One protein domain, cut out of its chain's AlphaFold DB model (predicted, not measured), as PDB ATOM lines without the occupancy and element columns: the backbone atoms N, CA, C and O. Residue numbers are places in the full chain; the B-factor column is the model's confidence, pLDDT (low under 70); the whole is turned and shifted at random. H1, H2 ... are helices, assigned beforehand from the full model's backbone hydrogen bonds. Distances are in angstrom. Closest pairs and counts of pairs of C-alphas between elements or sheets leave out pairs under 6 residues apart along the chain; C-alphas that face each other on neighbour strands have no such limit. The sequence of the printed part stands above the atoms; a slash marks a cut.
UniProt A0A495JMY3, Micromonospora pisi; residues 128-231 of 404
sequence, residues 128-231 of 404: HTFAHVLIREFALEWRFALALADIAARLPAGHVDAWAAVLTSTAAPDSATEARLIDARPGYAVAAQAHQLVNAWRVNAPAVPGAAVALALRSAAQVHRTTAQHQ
ATOM      1  N   HIS A 128     108.174  96.160 177.325       80.88
ATOM      2  CA  HIS A 128     109.023  96.072 176.145       80.88
ATOM      3  C   HIS A 128     108.708  97.187 175.136       80.88
ATOM      4  O   HIS A 128     109.606  97.887 174.667       80.88
ATOM      5  N   THR A 129     107.423  97.418 174.845       80.31
ATOM      6  CA  THR A 129     106.990  98.509 173.958       80.31
ATOM      7  C   THR A 129     107.390  99.863 174.532       80.31
ATOM      8  O   THR A 129     107.945 100.698 173.818       80.31
ATOM      9  N   PHE A 130     107.162 100.072 175.831       81.62
ATOM     10  CA  PHE A 130     107.552 101.291 176.527       81.62
ATOM     11  C   PHE A 130     109.067 101.517 176.463       81.62
ATOM     12  O   PHE A 130     109.494 102.621 176.139       81.62
ATOM     13  N   ALA A 131     109.880 100.482 176.690       75.25
ATOM     14  CA  ALA A 131     111.333 100.574 176.579       75.25
ATOM     15  C   ALA A 131     111.768 101.002 175.170       75.25
ATOM     16  O   ALA A 131     112.613 101.883 175.033       75.25
ATOM     17  N   HIS A 132     111.161 100.449 174.116       76.50
ATOM     18  CA  HIS A 132     111.464 100.847 172.740       76.50
ATOM     19  C   HIS A 132     111.039 102.280 172.414       76.50
ATOM     20  O   HIS A 132     111.774 102.980 171.718       76.50
ATOM     21  N   VAL A 133     109.888 102.732 172.920       76.25
ATOM     22  CA  VAL A 133     109.473 104.136 172.799       76.25
ATOM     23  C   VAL A 133     110.466 105.036 173.530       76.25
ATOM     24  O   VAL A 133     110.972 105.979 172.938       76.25
ATOM     25  N   LEU A 134     110.832 104.697 174.766       72.19
ATOM     26  CA  LEU A 134     111.769 105.467 175.576       72.19
ATOM     27  C   LEU A 134     113.157 105.558 174.923       72.19
ATOM     28  O   LEU A 134     113.705 106.647 174.793       72.19
ATOM     29  N   ILE A 135     113.710 104.432 174.456       67.44
ATOM     30  CA  ILE A 135     114.985 104.391 173.724       67.44
ATOM     31  C   ILE A 135     114.908 105.262 172.470       67.44
ATOM     32  O   ILE A 135     115.861 105.974 172.161       67.44
ATOM     33  N   ARG A 136     113.785 105.216 171.745       64.44
ATOM     34  CA  ARG A 136     113.586 106.018 170.538       64.44
ATOM     35  C   ARG A 136     113.532 107.512 170.848       64.44
ATOM     36  O   ARG A 136     114.180 108.269 170.133       64.44
ATOM     37  N   GLU A 137     112.830 107.920 171.901       68.25
ATOM     38  CA  GLU A 137     112.797 109.319 172.344       68.25
ATOM     39  C   GLU A 137     114.192 109.792 172.774       68.25
ATOM     40  O   GLU A 137     114.697 110.779 172.242       68.25
ATOM     41  N   PHE A 138     114.902 109.024 173.611       66.44
ATOM     42  CA  PHE A 138     116.286 109.348 173.979       66.44
ATOM     43  C   PHE A 138     117.212 109.452 172.761       66.44
ATOM     44  O   PHE A 138     118.038 110.361 172.687       66.44
ATOM     45  N   ALA A 139     117.060 108.556 171.782       61.00
ATOM     46  CA  ALA A 139     117.844 108.552 170.550       61.00
ATOM     47  C   ALA A 139     117.482 109.688 169.570       61.00
ATOM     48  O   ALA A 139     118.263 109.963 168.654       61.00
ATOM     49  N   LEU A 140     116.347 110.368 169.745       56.12
ATOM     50  CA  LEU A 140     115.948 111.524 168.937       56.12
ATOM     51  C   LEU A 140     116.288 112.853 169.631       56.12
ATOM     52  O   LEU A 140     116.815 113.756 168.978       56.12
ATOM     53  N   GLU A 141     116.093 112.955 170.947       61.47
ATOM     54  CA  GLU A 141     116.259 114.206 171.702       61.47
ATOM     55  C   GLU A 141     117.725 114.551 172.049       61.47
ATOM     56  O   GLU A 141     118.076 115.732 172.152       61.47
ATOM     57  N   TRP A 142     118.635 113.568 172.147       70.69
ATOM     58  CA  TRP A 142     120.050 113.819 172.503       70.69
ATOM     59  C   TRP A 142     120.796 114.721 171.508       70.69
ATOM     60  O   TRP A 142     121.744 115.413 171.883       70.69
ATOM     61  N   ARG A 143     120.378 114.747 170.235       81.56
ATOM     62  CA  ARG A 143     121.078 115.488 169.170       81.56
ATOM     63  C   ARG A 143     121.092 116.988 169.432       81.56
ATOM     64  O   ARG A 143     122.098 117.646 169.166       81.56
ATOM     65  N   PHE A 144     119.993 117.525 169.962       87.69
ATOM     66  CA  PHE A 144     119.937 118.931 170.335       87.69
ATOM     67  C   PHE A 144     120.810 119.217 171.556       87.69
ATOM     68  O   PHE A 144     121.604 120.157 171.529       87.69
ATOM     69  N   ALA A 145     120.718 118.370 172.587       84.31
ATOM     70  CA  ALA A 145     121.515 118.505 173.803       84.31
ATOM     71  C   ALA A 145     123.025 118.490 173.509       84.31
ATOM     72  O   ALA A 145     123.757 119.323 174.038       84.31
ATOM     73  N   LEU A 146     123.489 117.613 172.611       84.50
ATOM     74  CA  LEU A 146     124.891 117.584 172.191       84.50
ATOM     75  C   LEU A 146     125.324 118.822 171.415       84.50
ATOM     76  O   LEU A 146     126.381 119.377 171.710       84.50
ATOM     77  N   ALA A 147     124.531 119.263 170.432       89.94
ATOM     78  CA  ALA A 147     124.848 120.472 169.677       89.94
ATOM     79  C   ALA A 147     124.947 121.683 170.615       89.94
ATOM     80  O   ALA A 147     125.885 122.473 170.528       89.94
ATOM     81  N   LEU A 148     124.008 121.791 171.557       91.44
ATOM     82  CA  LEU A 148     123.989 122.843 172.560       91.44
ATOM     83  C   LEU A 148     125.197 122.757 173.504       91.44
ATOM     84  O   LEU A 148     125.806 123.789 173.775       91.44
ATOM     85  N   ALA A 149     125.593 121.563 173.954       88.50
ATOM     86  CA  ALA A 149     126.786 121.381 174.782       88.50
ATOM     87  C   ALA A 149     128.082 121.780 174.049       88.50
ATOM     88  O   ALA A 149     128.919 122.480 174.619       88.50
ATOM     89  N   ASP A 150     128.223 121.408 172.775       90.00
ATOM     90  CA  ASP A 150     129.354 121.787 171.915       90.00
ATOM     91  C   ASP A 150     129.416 123.309 171.665       90.00
ATOM     92  O   ASP A 150     130.482 123.929 171.648       90.00
ATOM     93  N   ILE A 151     128.261 123.958 171.507       93.06
ATOM     94  CA  ILE A 151     128.169 125.423 171.432       93.06
ATOM     95  C   ILE A 151     128.552 126.060 172.778       93.06
ATOM     96  O   ILE A 151     129.378 126.973 172.813       93.06
ATOM     97  N   ALA A 152     128.012 125.552 173.888       91.56
ATOM     98  CA  ALA A 152     128.272 126.059 175.233       91.56
ATOM     99  C   ALA A 152     129.756 125.973 175.628       91.56
ATOM    100  O   ALA A 152     130.252 126.860 176.319       91.56
ATOM    101  N   ALA A 153     130.467 124.942 175.163       86.94
ATOM    102  CA  ALA A 153     131.898 124.759 175.397       86.94
ATOM    103  C   ALA A 153     132.780 125.812 174.698       86.94
ATOM    104  O   ALA A 153     133.895 126.079 175.136       86.94
ATOM    105  N   ARG A 154     132.294 126.419 173.609       88.25
ATOM    106  CA  ARG A 154     133.058 127.379 172.792       88.25
ATOM    107  C   ARG A 154     132.626 128.829 172.987       88.25
ATOM    108  O   ARG A 154     133.374 129.734 172.623       88.25
ATOM    109  N   LEU A 155     131.429 129.070 173.521       90.12
ATOM    110  CA  LEU A 155     130.938 130.422 173.776       90.12
ATOM    111  C   LEU A 155     131.612 131.032 175.015       90.12
ATOM    112  O   LEU A 155     131.583 130.437 176.094       90.12
ATOM    113  N   PRO A 156     132.145 132.267 174.927       89.00
ATOM    114  CA  PRO A 156     132.602 132.986 176.111       89.00
ATOM    115  C   PRO A 156     131.453 133.201 177.107       89.00
ATOM    116  O   PRO A 156     130.311 133.420 176.699       89.00
ATOM    117  N   ALA A 157     131.755 133.238 178.410       86.88
ATOM    118  CA  ALA A 157     130.742 133.346 179.471       86.88
ATOM    119  C   ALA A 157     129.749 134.504 179.247       86.88
ATOM    120  O   ALA A 157     128.541 134.319 179.331       86.88
ATOM    121  N   GLY A 158     130.254 135.670 178.841       88.94
ATOM    122  CA  GLY A 158     129.405 136.822 178.562       88.94
ATOM    123  C   GLY A 158     128.497 136.689 177.327       88.94
ATOM    124  O   GLY A 158     127.510 137.416 177.241       88.94
ATOM    125  N   HIS A 159     128.810 135.803 176.374       94.00
ATOM    126  CA  HIS A 159     127.908 135.476 175.258       94.00
ATOM    127  C   HIS A 159     126.832 134.489 175.705       94.00
ATOM    128  O   HIS A 159     125.673 134.675 175.353       94.00
ATOM    129  N   VAL A 160     127.189 133.500 176.535       92.88
ATOM    130  CA  VAL A 160     126.223 132.567 177.140       92.88
ATOM    131  C   VAL A 160     125.121 133.332 177.876       92.88
ATOM    132  O   VAL A 160     123.941 133.048 177.676       92.88
ATOM    133  N   ASP A 161     125.487 134.335 178.678       91.38
ATOM    134  CA  ASP A 161     124.514 135.127 179.436       91.38
ATOM    135  C   ASP A 161     123.594 135.955 178.530       91.38
ATOM    136  O   ASP A 161     122.374 135.944 178.727       91.38
ATOM    137  N   ALA A 162     124.163 136.621 177.517       94.50
ATOM    138  CA  ALA A 162     123.418 137.427 176.550       94.50
ATOM    139  C   ALA A 162     122.449 136.570 175.719       94.50
ATOM    140  O   ALA A 162     121.274 136.904 175.576       94.50
ATOM    141  N   TRP A 163     122.915 135.422 175.224       96.44
ATOM    142  CA  TRP A 163     122.095 134.491 174.452       96.44
ATOM    143  C   TRP A 163     120.987 133.879 175.295       96.44
ATOM    144  O   TRP A 163     119.842 133.830 174.858       96.44
ATOM    145  N   ALA A 164     121.287 133.472 176.529       93.38
ATOM    146  CA  ALA A 164     120.273 132.954 177.437       93.38
ATOM    147  C   ALA A 164     119.172 133.990 177.726       93.38
ATOM    148  O   ALA A 164     118.004 133.614 177.823       93.38
ATOM    149  N   ALA A 165     119.505 135.282 177.815       92.75
ATOM    150  CA  ALA A 165     118.508 136.343 177.966       92.75
ATOM    151  C   ALA A 165     117.564 136.419 176.751       92.75
ATOM    152  O   ALA A 165     116.348 136.393 176.928       92.75
ATOM    153  N   VAL A 166     118.105 136.410 175.526       96.00
ATOM    154  CA  VAL A 166     117.304 136.382 174.285       96.00
ATOM    155  C   VAL A 166     116.421 135.132 174.215       96.00
ATOM    156  O   VAL A 166     115.230 135.215 173.899       96.00
ATOM    157  N   LEU A 167     116.995 133.966 174.518       94.88
ATOM    158  CA  LEU A 167     116.313 132.673 174.463       94.88
ATOM    159  C   LEU A 167     115.170 132.589 175.478       94.88
ATOM    160  O   LEU A 167     114.113 132.065 175.145       94.88
ATOM    161  N   THR A 168     115.329 133.168 176.673       91.38
ATOM    162  CA  THR A 168     114.294 133.153 177.724       91.38
ATOM    163  C   THR A 168     112.976 133.769 177.248       91.38
ATOM    164  O   THR A 168     111.909 133.255 177.569       91.38
ATOM    165  N   SER A 169     113.044 134.826 176.433       89.62
ATOM    166  CA  SER A 169     111.874 135.477 175.826       89.62
ATOM    167  C   SER A 169     111.481 134.921 174.449       89.62
ATOM    168  O   SER A 169     110.584 135.461 173.806       89.62
ATOM    169  N   THR A 170     112.157 133.882 173.951       92.44
ATOM    170  CA  THR A 170     111.908 133.333 172.612       92.44
ATOM    171  C   THR A 170     110.943 132.148 172.684       92.44
ATOM    172  O   THR A 170     111.209 131.149 173.349       92.44
ATOM    173  N   ALA A 171     109.819 132.238 171.969       83.56
ATOM    174  CA  ALA A 171     108.803 131.186 171.958       83.56
ATOM    175  C   ALA A 171     109.187 129.979 171.082       83.56
ATOM    176  O   ALA A 171     108.886 128.848 171.451       83.56
ATOM    177  N   ALA A 172     109.854 130.211 169.943       85.25
ATOM    178  CA  ALA A 172     110.205 129.178 168.965       85.25
ATOM    179  C   ALA A 172     111.464 129.558 168.151       85.25
ATOM    180  O   ALA A 172     111.764 130.749 168.033       85.25
ATOM    181  N   PRO A 173     112.187 128.582 167.565       86.44
ATOM    182  CA  PRO A 173     113.369 128.844 166.745       86.44
ATOM    183  C   PRO A 173     112.997 129.368 165.351       86.44
ATOM    184  O   PRO A 173     112.572 128.607 164.479       86.44
ATOM    185  N   ASP A 174     113.215 130.659 165.115       85.56
ATOM    186  CA  ASP A 174     113.025 131.314 163.816       85.56
ATOM    187  C   ASP A 174     114.283 132.071 163.347       85.56
ATOM    188  O   ASP A 174     115.247 132.255 164.092       85.56
ATOM    189  N   SER A 175     114.289 132.527 162.091       80.69
ATOM    190  CA  SER A 175     115.411 133.305 161.538       80.69
ATOM    191  C   SER A 175     115.633 134.636 162.268       80.69
ATOM    192  O   SER A 175     116.758 135.124 162.321       80.69
ATOM    193  N   ALA A 176     114.589 135.210 162.877       89.56
ATOM    194  CA  ALA A 176     114.722 136.414 163.691       89.56
ATOM    195  C   ALA A 176     115.474 136.132 165.003       89.56
ATOM    196  O   ALA A 176     116.185 136.998 165.507       89.56
ATOM    197  N   THR A 177     115.348 134.925 165.552       92.69
ATOM    198  CA  THR A 177     116.071 134.475 166.745       92.69
ATOM    199  C   THR A 177     117.566 134.435 166.479       92.69
ATOM    200  O   THR A 177     118.328 134.928 167.303       92.69
ATOM    201  N   GLU A 178     117.983 133.927 165.319       93.56
ATOM    202  CA  GLU A 178     119.396 133.908 164.921       93.56
ATOM    203  C   GLU A 178     119.994 135.323 164.917       93.56
ATOM    204  O   GLU A 178     121.014 135.557 165.566       93.56
ATOM    205  N   ALA A 179     119.311 136.285 164.285       93.06
ATOM    206  CA  ALA A 179     119.733 137.686 164.278       93.06
ATOM    207  C   ALA A 179     119.808 138.279 165.697       93.06
ATOM    208  O   ALA A 179     120.834 138.843 166.073       93.06
ATOM    209  N   ARG A 180     118.781 138.064 166.539       95.38
ATOM    210  CA  ARG A 180     118.775 138.559 167.930       95.38
ATOM    211  C   ARG A 180     119.929 138.001 168.767       95.38
ATOM    212  O   ARG A 180     120.443 138.713 169.623       95.38
ATOM    213  N   LEU A 181     120.338 136.747 168.551       95.12
ATOM    214  CA  LEU A 181     121.489 136.157 169.248       95.12
ATOM    215  C   LEU A 181     122.805 136.830 168.836       95.12
ATOM    216  O   LEU A 181     123.640 137.123 169.692       95.12
ATOM    217  N   ILE A 182     122.980 137.097 167.541       93.88
ATOM    218  CA  ILE A 182     124.168 137.778 167.008       93.88
ATOM    219  C   ILE A 182     124.237 139.219 167.531       93.88
ATOM    220  O   ILE A 182     125.278 139.638 168.037       93.88
ATOM    221  N   ASP A 183     123.118 139.943 167.482       94.44
ATOM    222  CA  ASP A 183     123.032 141.348 167.893       94.44
ATOM    223  C   ASP A 183     123.186 141.532 169.405       94.44
ATOM    224  O   ASP A 183     123.758 142.524 169.857       94.44
ATOM    225  N   ALA A 184     122.720 140.566 170.206       94.38
ATOM    226  CA  ALA A 184     122.836 140.628 171.661       94.38
ATOM    227  C   ALA A 184     124.293 140.690 172.131       94.38
ATOM    228  O   ALA A 184     124.583 141.306 173.161       94.38
ATOM    229  N   ARG A 185     125.215 140.051 171.399       92.88
ATOM    230  CA  ARG A 185     126.653 140.197 171.639       92.88
ATOM    231  C   ARG A 185     127.469 139.826 170.395       92.88
ATOM    232  O   ARG A 185     127.779 138.648 170.211       92.88
ATOM    233  N   PRO A 186     127.865 140.815 169.577       89.38
ATOM    234  CA  PRO A 186     128.699 140.572 168.408       89.38
ATOM    235  C   PRO A 186     130.094 140.075 168.794       89.38
ATOM    236  O   PRO A 186     130.674 140.499 169.796       89.38
ATOM    237  N   GLY A 187     130.664 139.207 167.961       85.94
ATOM    238  CA  GLY A 187     131.993 138.655 168.178       85.94
ATOM    239  C   GLY A 187     132.440 137.741 167.045       85.94
ATOM    240  O   GLY A 187     131.673 137.397 166.144       85.94
ATOM    241  N   TYR A 188     133.706 137.334 167.090       78.88
ATOM    242  CA  TYR A 188     134.265 136.402 166.115       78.88
ATOM    243  C   TYR A 188     133.583 135.027 166.213       78.88
ATOM    244  O   TYR A 188     133.374 134.521 167.312       78.88
ATOM    245  N   ALA A 189     133.238 134.424 165.069       76.69
ATOM    246  CA  ALA A 189     132.571 133.115 164.944       76.69
ATOM    247  C   ALA A 189     131.177 132.965 165.607       76.69
ATOM    248  O   ALA A 189     130.567 131.898 165.507       76.69
ATOM    249  N   VAL A 190     130.623 134.030 166.196       88.69
ATOM    250  CA  VAL A 190     129.316 134.030 166.884       88.69
ATOM    251  C   VAL A 190     128.164 133.702 165.926       88.69
ATOM    252  O   VAL A 190     127.270 132.938 166.280       88.69
ATOM    253  N   ALA A 191     128.206 134.203 164.685       90.19
ATOM    254  CA  ALA A 191     127.164 133.948 163.685       90.19
ATOM    255  C   ALA A 191     127.035 132.460 163.319       90.19
ATOM    256  O   ALA A 191     125.931 131.925 163.275       90.19
ATOM    257  N   ALA A 192     128.162 131.762 163.138       90.81
ATOM    258  CA  ALA A 192     128.156 130.331 162.840       90.81
ATOM    259  C   ALA A 192     127.566 129.513 164.002       90.81
ATOM    260  O   ALA A 192     126.772 128.599 163.782       90.81
ATOM    261  N   GLN A 193     127.906 129.874 165.242       93.88
ATOM    262  CA  GLN A 193     127.357 129.235 166.439       93.88
ATOM    263  C   GLN A 193     125.857 129.525 166.604       93.88
ATOM    264  O   GLN A 193     125.110 128.635 167.009       93.88
ATOM    265  N   ALA A 194     125.402 130.740 166.272       94.44
ATOM    266  CA  ALA A 194     123.998 131.136 166.392       94.44
ATOM    267  C   ALA A 194     123.151 130.360 165.386       94.44
ATOM    268  O   ALA A 194     122.138 129.761 165.754       94.44
ATOM    269  N   HIS A 195     123.636 130.286 164.145       93.81
ATOM    270  CA  HIS A 195     123.043 129.472 163.099       93.81
ATOM    271  C   HIS A 195     122.956 127.997 163.506       93.81
ATOM    272  O   HIS A 195     121.897 127.377 163.403       93.81
ATOM    273  N   GLN A 196     124.053 127.431 164.027       93.62
ATOM    274  CA  GLN A 196     124.084 126.046 164.497       93.62
ATOM    275  C   GLN A 196     123.057 125.808 165.612       93.62
ATOM    276  O   GLN A 196     122.334 124.814 165.553       93.62
ATOM    277  N   LEU A 197     122.956 126.715 166.591       94.56
ATOM    278  CA  LEU A 197     122.009 126.596 167.700       94.56
ATOM    279  C   LEU A 197     120.562 126.615 167.203       94.56
ATOM    280  O   LEU A 197     119.797 125.703 167.510       94.56
ATOM    281  N   VAL A 198     120.192 127.638 166.427       95.00
ATOM    282  CA  VAL A 198     118.817 127.827 165.942       95.00
ATOM    283  C   VAL A 198     118.423 126.704 164.990       95.00
ATOM    284  O   VAL A 198     117.321 126.167 165.101       95.00
ATOM    285  N   ASN A 199     119.320 126.282 164.097       94.25
ATOM    286  CA  ASN A 199     119.044 125.171 163.198       94.25
ATOM    287  C   ASN A 199     118.910 123.842 163.957       94.25
ATOM    288  O   ASN A 199     117.971 123.090 163.702       94.25
ATOM    289  N   ALA A 200     119.795 123.561 164.922       92.69
ATOM    290  CA  ALA A 200     119.697 122.357 165.745       92.69
ATOM    291  C   ALA A 200     118.413 122.347 166.584       92.69
ATOM    292  O   ALA A 200     117.772 121.300 166.677       92.69
ATOM    293  N   TRP A 201     118.017 123.498 167.133       93.06
ATOM    294  CA  TRP A 201     116.769 123.662 167.875       93.06
ATOM    295  C   TRP A 201     115.558 123.408 166.973       93.06
ATOM    296  O   TRP A 201     114.716 122.573 167.291       93.06
ATOM    297  N   ARG A 202     115.513 124.038 165.796       92.56
ATOM    298  CA  ARG A 202     114.421 123.888 164.826       92.56
ATOM    299  C   ARG A 202     114.257 122.456 164.319       92.56
ATOM    300  O   ARG A 202     113.131 122.002 164.153       92.56
ATOM    301  N   VAL A 203     115.360 121.765 164.039       90.44
ATOM    302  CA  VAL A 203     115.331 120.422 163.438       90.44
ATOM    303  C   VAL A 203     115.081 119.336 164.480       90.44
ATOM    304  O   VAL A 203     114.330 118.405 164.208       90.44
ATOM    305  N   ASN A 204     115.717 119.429 165.649       88.50
ATOM    306  CA  ASN A 204     115.751 118.319 166.604       88.50
ATOM    307  C   ASN A 204     114.862 118.544 167.833       88.50
ATOM    308  O   ASN A 204     114.563 117.581 168.527       88.50
ATOM    309  N   ALA A 205     114.459 119.783 168.129       87.56
ATOM    310  CA  ALA A 205     113.719 120.113 169.347       87.56
ATOM    311  C   ALA A 205     112.715 121.281 169.178       87.56
ATOM    312  O   ALA A 205     112.647 122.152 170.049       87.56
ATOM    313  N   PRO A 206     111.907 121.344 168.097       89.19
ATOM    314  CA  PRO A 206     111.071 122.516 167.801       89.19
ATOM    315  C   PRO A 206     110.004 122.809 168.867       89.19
ATOM    316  O   PRO A 206     109.547 123.943 168.972       89.19
ATOM    317  N   ALA A 207     109.608 121.803 169.652       86.94
ATOM    318  CA  ALA A 207     108.626 121.937 170.726       86.94
ATOM    319  C   ALA A 207     109.226 122.441 172.054       86.94
ATOM    320  O   ALA A 207     108.478 122.793 172.963       86.94
ATOM    321  N   VAL A 208     110.558 122.469 172.189       85.62
ATOM    322  CA  VAL A 208     111.224 122.911 173.421       85.62
ATOM    323  C   VAL A 208     111.142 124.439 173.519       85.62
ATOM    324  O   VAL A 208     111.629 125.112 172.610       85.62
ATOM    325  N   PRO A 209     110.579 125.016 174.599       88.31
ATOM    326  CA  PRO A 209     110.496 126.467 174.764       88.31
ATOM    327  C   PRO A 209     111.877 127.112 174.904       88.31
ATOM    328  O   PRO A 209     112.778 126.534 175.520       88.31
ATOM    329  N   GLY A 210     112.040 128.354 174.441       89.62
ATOM    330  CA  GLY A 210     113.331 129.047 174.509       89.62
ATOM    331  C   GLY A 210     113.874 129.213 175.930       89.62
ATOM    332  O   GLY A 210     115.081 129.115 176.130       89.62
ATOM    333  N   ALA A 211     113.011 129.345 176.943       85.19
ATOM    334  CA  ALA A 211     113.427 129.344 178.347       85.19
ATOM    335  C   ALA A 211     114.116 128.033 178.776       85.19
ATOM    336  O   ALA A 211     115.098 128.068 179.517       85.19
ATOM    337  N   ALA A 212     113.661 126.883 178.270       83.69
ATOM    338  CA  ALA A 212     114.317 125.602 178.520       83.69
ATOM    339  C   ALA A 212     115.667 125.516 177.786       83.69
ATOM    340  O   ALA A 212     116.647 125.052 178.366       83.69
ATOM    341  N   VAL A 213     115.756 126.047 176.559       91.44
ATOM    342  CA  VAL A 213     117.028 126.155 175.820       91.44
ATOM    343  C   VAL A 213     118.020 127.073 176.537       91.44
ATOM    344  O   VAL A 213     119.197 126.740 176.650       91.44
ATOM    345  N   ALA A 214     117.555 128.207 177.066       90.06
ATOM    346  CA  ALA A 214     118.363 129.144 177.841       90.06
ATOM    347  C   ALA A 214     118.945 128.482 179.095       90.06
ATOM    348  O   ALA A 214     120.141 128.611 179.374       90.06
ATOM    349  N   LEU A 215     118.106 127.748 179.835       83.88
ATOM    350  CA  LEU A 215     118.528 126.993 181.009       83.88
ATOM    351  C   LEU A 215     119.548 125.915 180.632       83.88
ATOM    352  O   LEU A 215     120.603 125.841 181.253       83.88
ATOM    353  N   ALA A 216     119.271 125.129 179.589       86.31
ATOM    354  CA  ALA A 216     120.184 124.104 179.102       86.31
ATOM    355  C   ALA A 216     121.538 124.704 178.696       86.31
ATOM    356  O   ALA A 216     122.574 124.167 179.081       86.31
ATOM    357  N   LEU A 217     121.551 125.834 177.977       91.19
ATOM    358  CA  LEU A 217     122.777 126.514 177.543       91.19
ATOM    359  C   LEU A 217     123.620 126.961 178.742       91.19
ATOM    360  O   LEU A 217     124.828 126.723 178.772       91.19
ATOM    361  N   ARG A 218     122.982 127.559 179.756       88.06
ATOM    362  CA  ARG A 218     123.652 127.955 181.005       88.06
ATOM    363  C   ARG A 218     124.196 126.752 181.762       88.06
ATOM    364  O   ARG A 218     125.343 126.793 182.198       88.06
ATOM    365  N   SER A 219     123.403 125.692 181.891       80.12
ATOM    366  CA  SER A 219     123.805 124.459 182.567       80.12
ATOM    367  C   SER A 219     124.981 123.793 181.859       80.12
ATOM    368  O   SER A 219     125.979 123.487 182.503       80.12
ATOM    369  N   ALA A 220     124.921 123.643 180.535       86.44
ATOM    370  CA  ALA A 220     126.001 123.065 179.742       86.44
ATOM    371  C   ALA A 220     127.286 123.900 179.834       86.44
ATOM    372  O   ALA A 220     128.364 123.348 180.052       86.44
ATOM    373  N   ALA A 221     127.179 125.231 179.756       86.44
ATOM    374  CA  ALA A 221     128.323 126.123 179.919       86.44
ATOM    375  C   ALA A 221     128.909 126.040 181.334       86.44
ATOM    376  O   ALA A 221     130.126 126.044 181.504       86.44
ATOM    377  N   GLN A 222     128.058 125.943 182.360       81.06
ATOM    378  CA  GLN A 222     128.500 125.803 183.743       81.06
ATOM    379  C   GLN A 222     129.203 124.466 183.973       81.06
ATOM    380  O   GLN A 222     130.289 124.460 184.540       81.06
ATOM    381  N   VAL A 223     128.634 123.356 183.499       80.75
ATOM    382  CA  VAL A 223     129.267 122.032 183.567       80.75
ATOM    383  C   VAL A 223     130.601 122.046 182.828       80.75
ATOM    384  O   VAL A 223     131.593 121.576 183.375       80.75
ATOM    385  N   HIS A 224     130.664 122.631 181.629       82.81
ATOM    386  CA  HIS A 224     131.915 122.748 180.885       82.81
ATOM    387  C   HIS A 224     132.966 123.547 181.663       82.81
ATOM    388  O   HIS A 224     134.093 123.081 181.801       82.81
ATOM    389  N   ARG A 225     132.603 124.705 182.233       78.19
ATOM    390  CA  ARG A 225     133.512 125.515 183.059       78.19
ATOM    391  C   ARG A 225     133.999 124.762 184.290       78.19
ATOM    392  O   ARG A 225     135.198 124.752 184.534       78.19
ATOM    393  N   THR A 226     133.100 124.125 185.036       75.69
ATOM    394  CA  THR A 226     133.459 123.349 186.229       75.69
ATOM    395  C   THR A 226     134.382 122.188 185.864       75.69
ATOM    396  O   THR A 226     135.396 121.977 186.516       75.69
ATOM    397  N   THR A 227     134.089 121.458 184.787       75.75
ATOM    398  CA  THR A 227     134.953 120.369 184.313       75.75
ATOM    399  C   THR A 227     136.310 120.906 183.861       75.75
ATOM    400  O   THR A 227     137.334 120.375 184.274       75.75
ATOM    401  N   ALA A 228     136.345 121.982 183.069       74.00
ATOM    402  CA  ALA A 228     137.585 122.599 182.599       74.00
ATOM    403  C   ALA A 228     138.446 123.131 183.757       74.00
ATOM    404  O   ALA A 228     139.665 123.008 183.714       74.00
ATOM    405  N   GLN A 229     137.823 123.659 184.817       71.69
ATOM    406  CA  GLN A 229     138.513 124.079 186.040       71.69
ATOM    407  C   GLN A 229     139.183 122.923 186.782       71.69
ATOM    408  O   GLN A 229     140.144 123.164 187.499       71.69
ATOM    409  N   HIS A 230     138.711 121.690 186.615       78.38
ATOM    410  CA  HIS A 230     139.301 120.504 187.237       78.38
ATOM    411  C   HIS A 230     140.181 119.696 186.275       78.38
ATOM    412  O   HIS A 230     140.854 118.756 186.704       78.38
ATOM    413  N   GLN A 231     140.198 120.035 184.980       82.94
ATOM    414  CA  GLN A 231     140.970 119.290 183.993       82.94
ATOM    415  C   GLN A 231     142.473 119.482 184.210       82.94
ATOM    416  O   GLN A 231     142.946 120.619 184.246       82.94
TER     417      GLN A 231
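What this domain is: This is residues 128 to 231 of the 404 residues of a protein of Micromonospora pisi (UniProt A0A495JMY3). A compact helical body has a long helical arm sticking out of it, made by residues 128 to 139 of H1. In the body, two side-by-side pairs, the later part of H1 with H4 and H2 with H5, meet where H5 crosses H1, and H3 packs on H2 and H4. The printed part has 104 residues with five named helices, H1 to H5 in order, no named strand, and the class is all helix. The whole is compact, with a radius of gyration of the C-alphas of 14.3 A, and flat, spanning 49 by 37 by 20 A.

Where its parts are: H1, residues 128 to 154, begins at C-alpha 128 (109.023, 96.072, 176.145) and is 39.6 A long. It has a kink of 31 degrees near residue 143. H2 is residues 157 to 168, H3 175 to 184, and H4 190 to 204, 20.8 A long. H5, residues 210 to 230, is 30.2 A long and ends at C-alpha 230 (139.301, 120.504, 187.237).

How they stand to each other: Residues 140 to 151 of H1 touch H4, opposite ways at a shallow tilt of 8 degrees; the closest C-alphas, Phe 144 and Asn 204, are 5.6 A apart. Residues 145 to 153 of H1 touch residues 216 to 225 of H5 at a steep tilt of 68 degrees, only just short of about perpendicular; the closest C-alphas, Ala 152 and Ala 221, are 4.7 A apart. H2 and H5 touch, opposite ways at a shallow tilt of 20 degrees; the closest C-alphas, Thr 168 and Ala 211, are 4.0 A apart. H2 and H3 form a helical hairpin, the closest C-alphas, Trp 163 and Leu 181, 5.5 A apart. H3 and H4 form another, the closest C-alphas, Glu 178 and Ala 194, 5.6 A apart. H1 and H3 are apart. Every O i to N i+4 pair is within hydrogen-bond range in H2, H3, H4 and H5, and 19 of 23 in H1.

The domain as a whole: The C-alphas farthest apart, those of His 128 and Pro 186, are 49.3 A apart. The printed part has no cut and no long link. Residues 135 to 141 have pLDDT under 70.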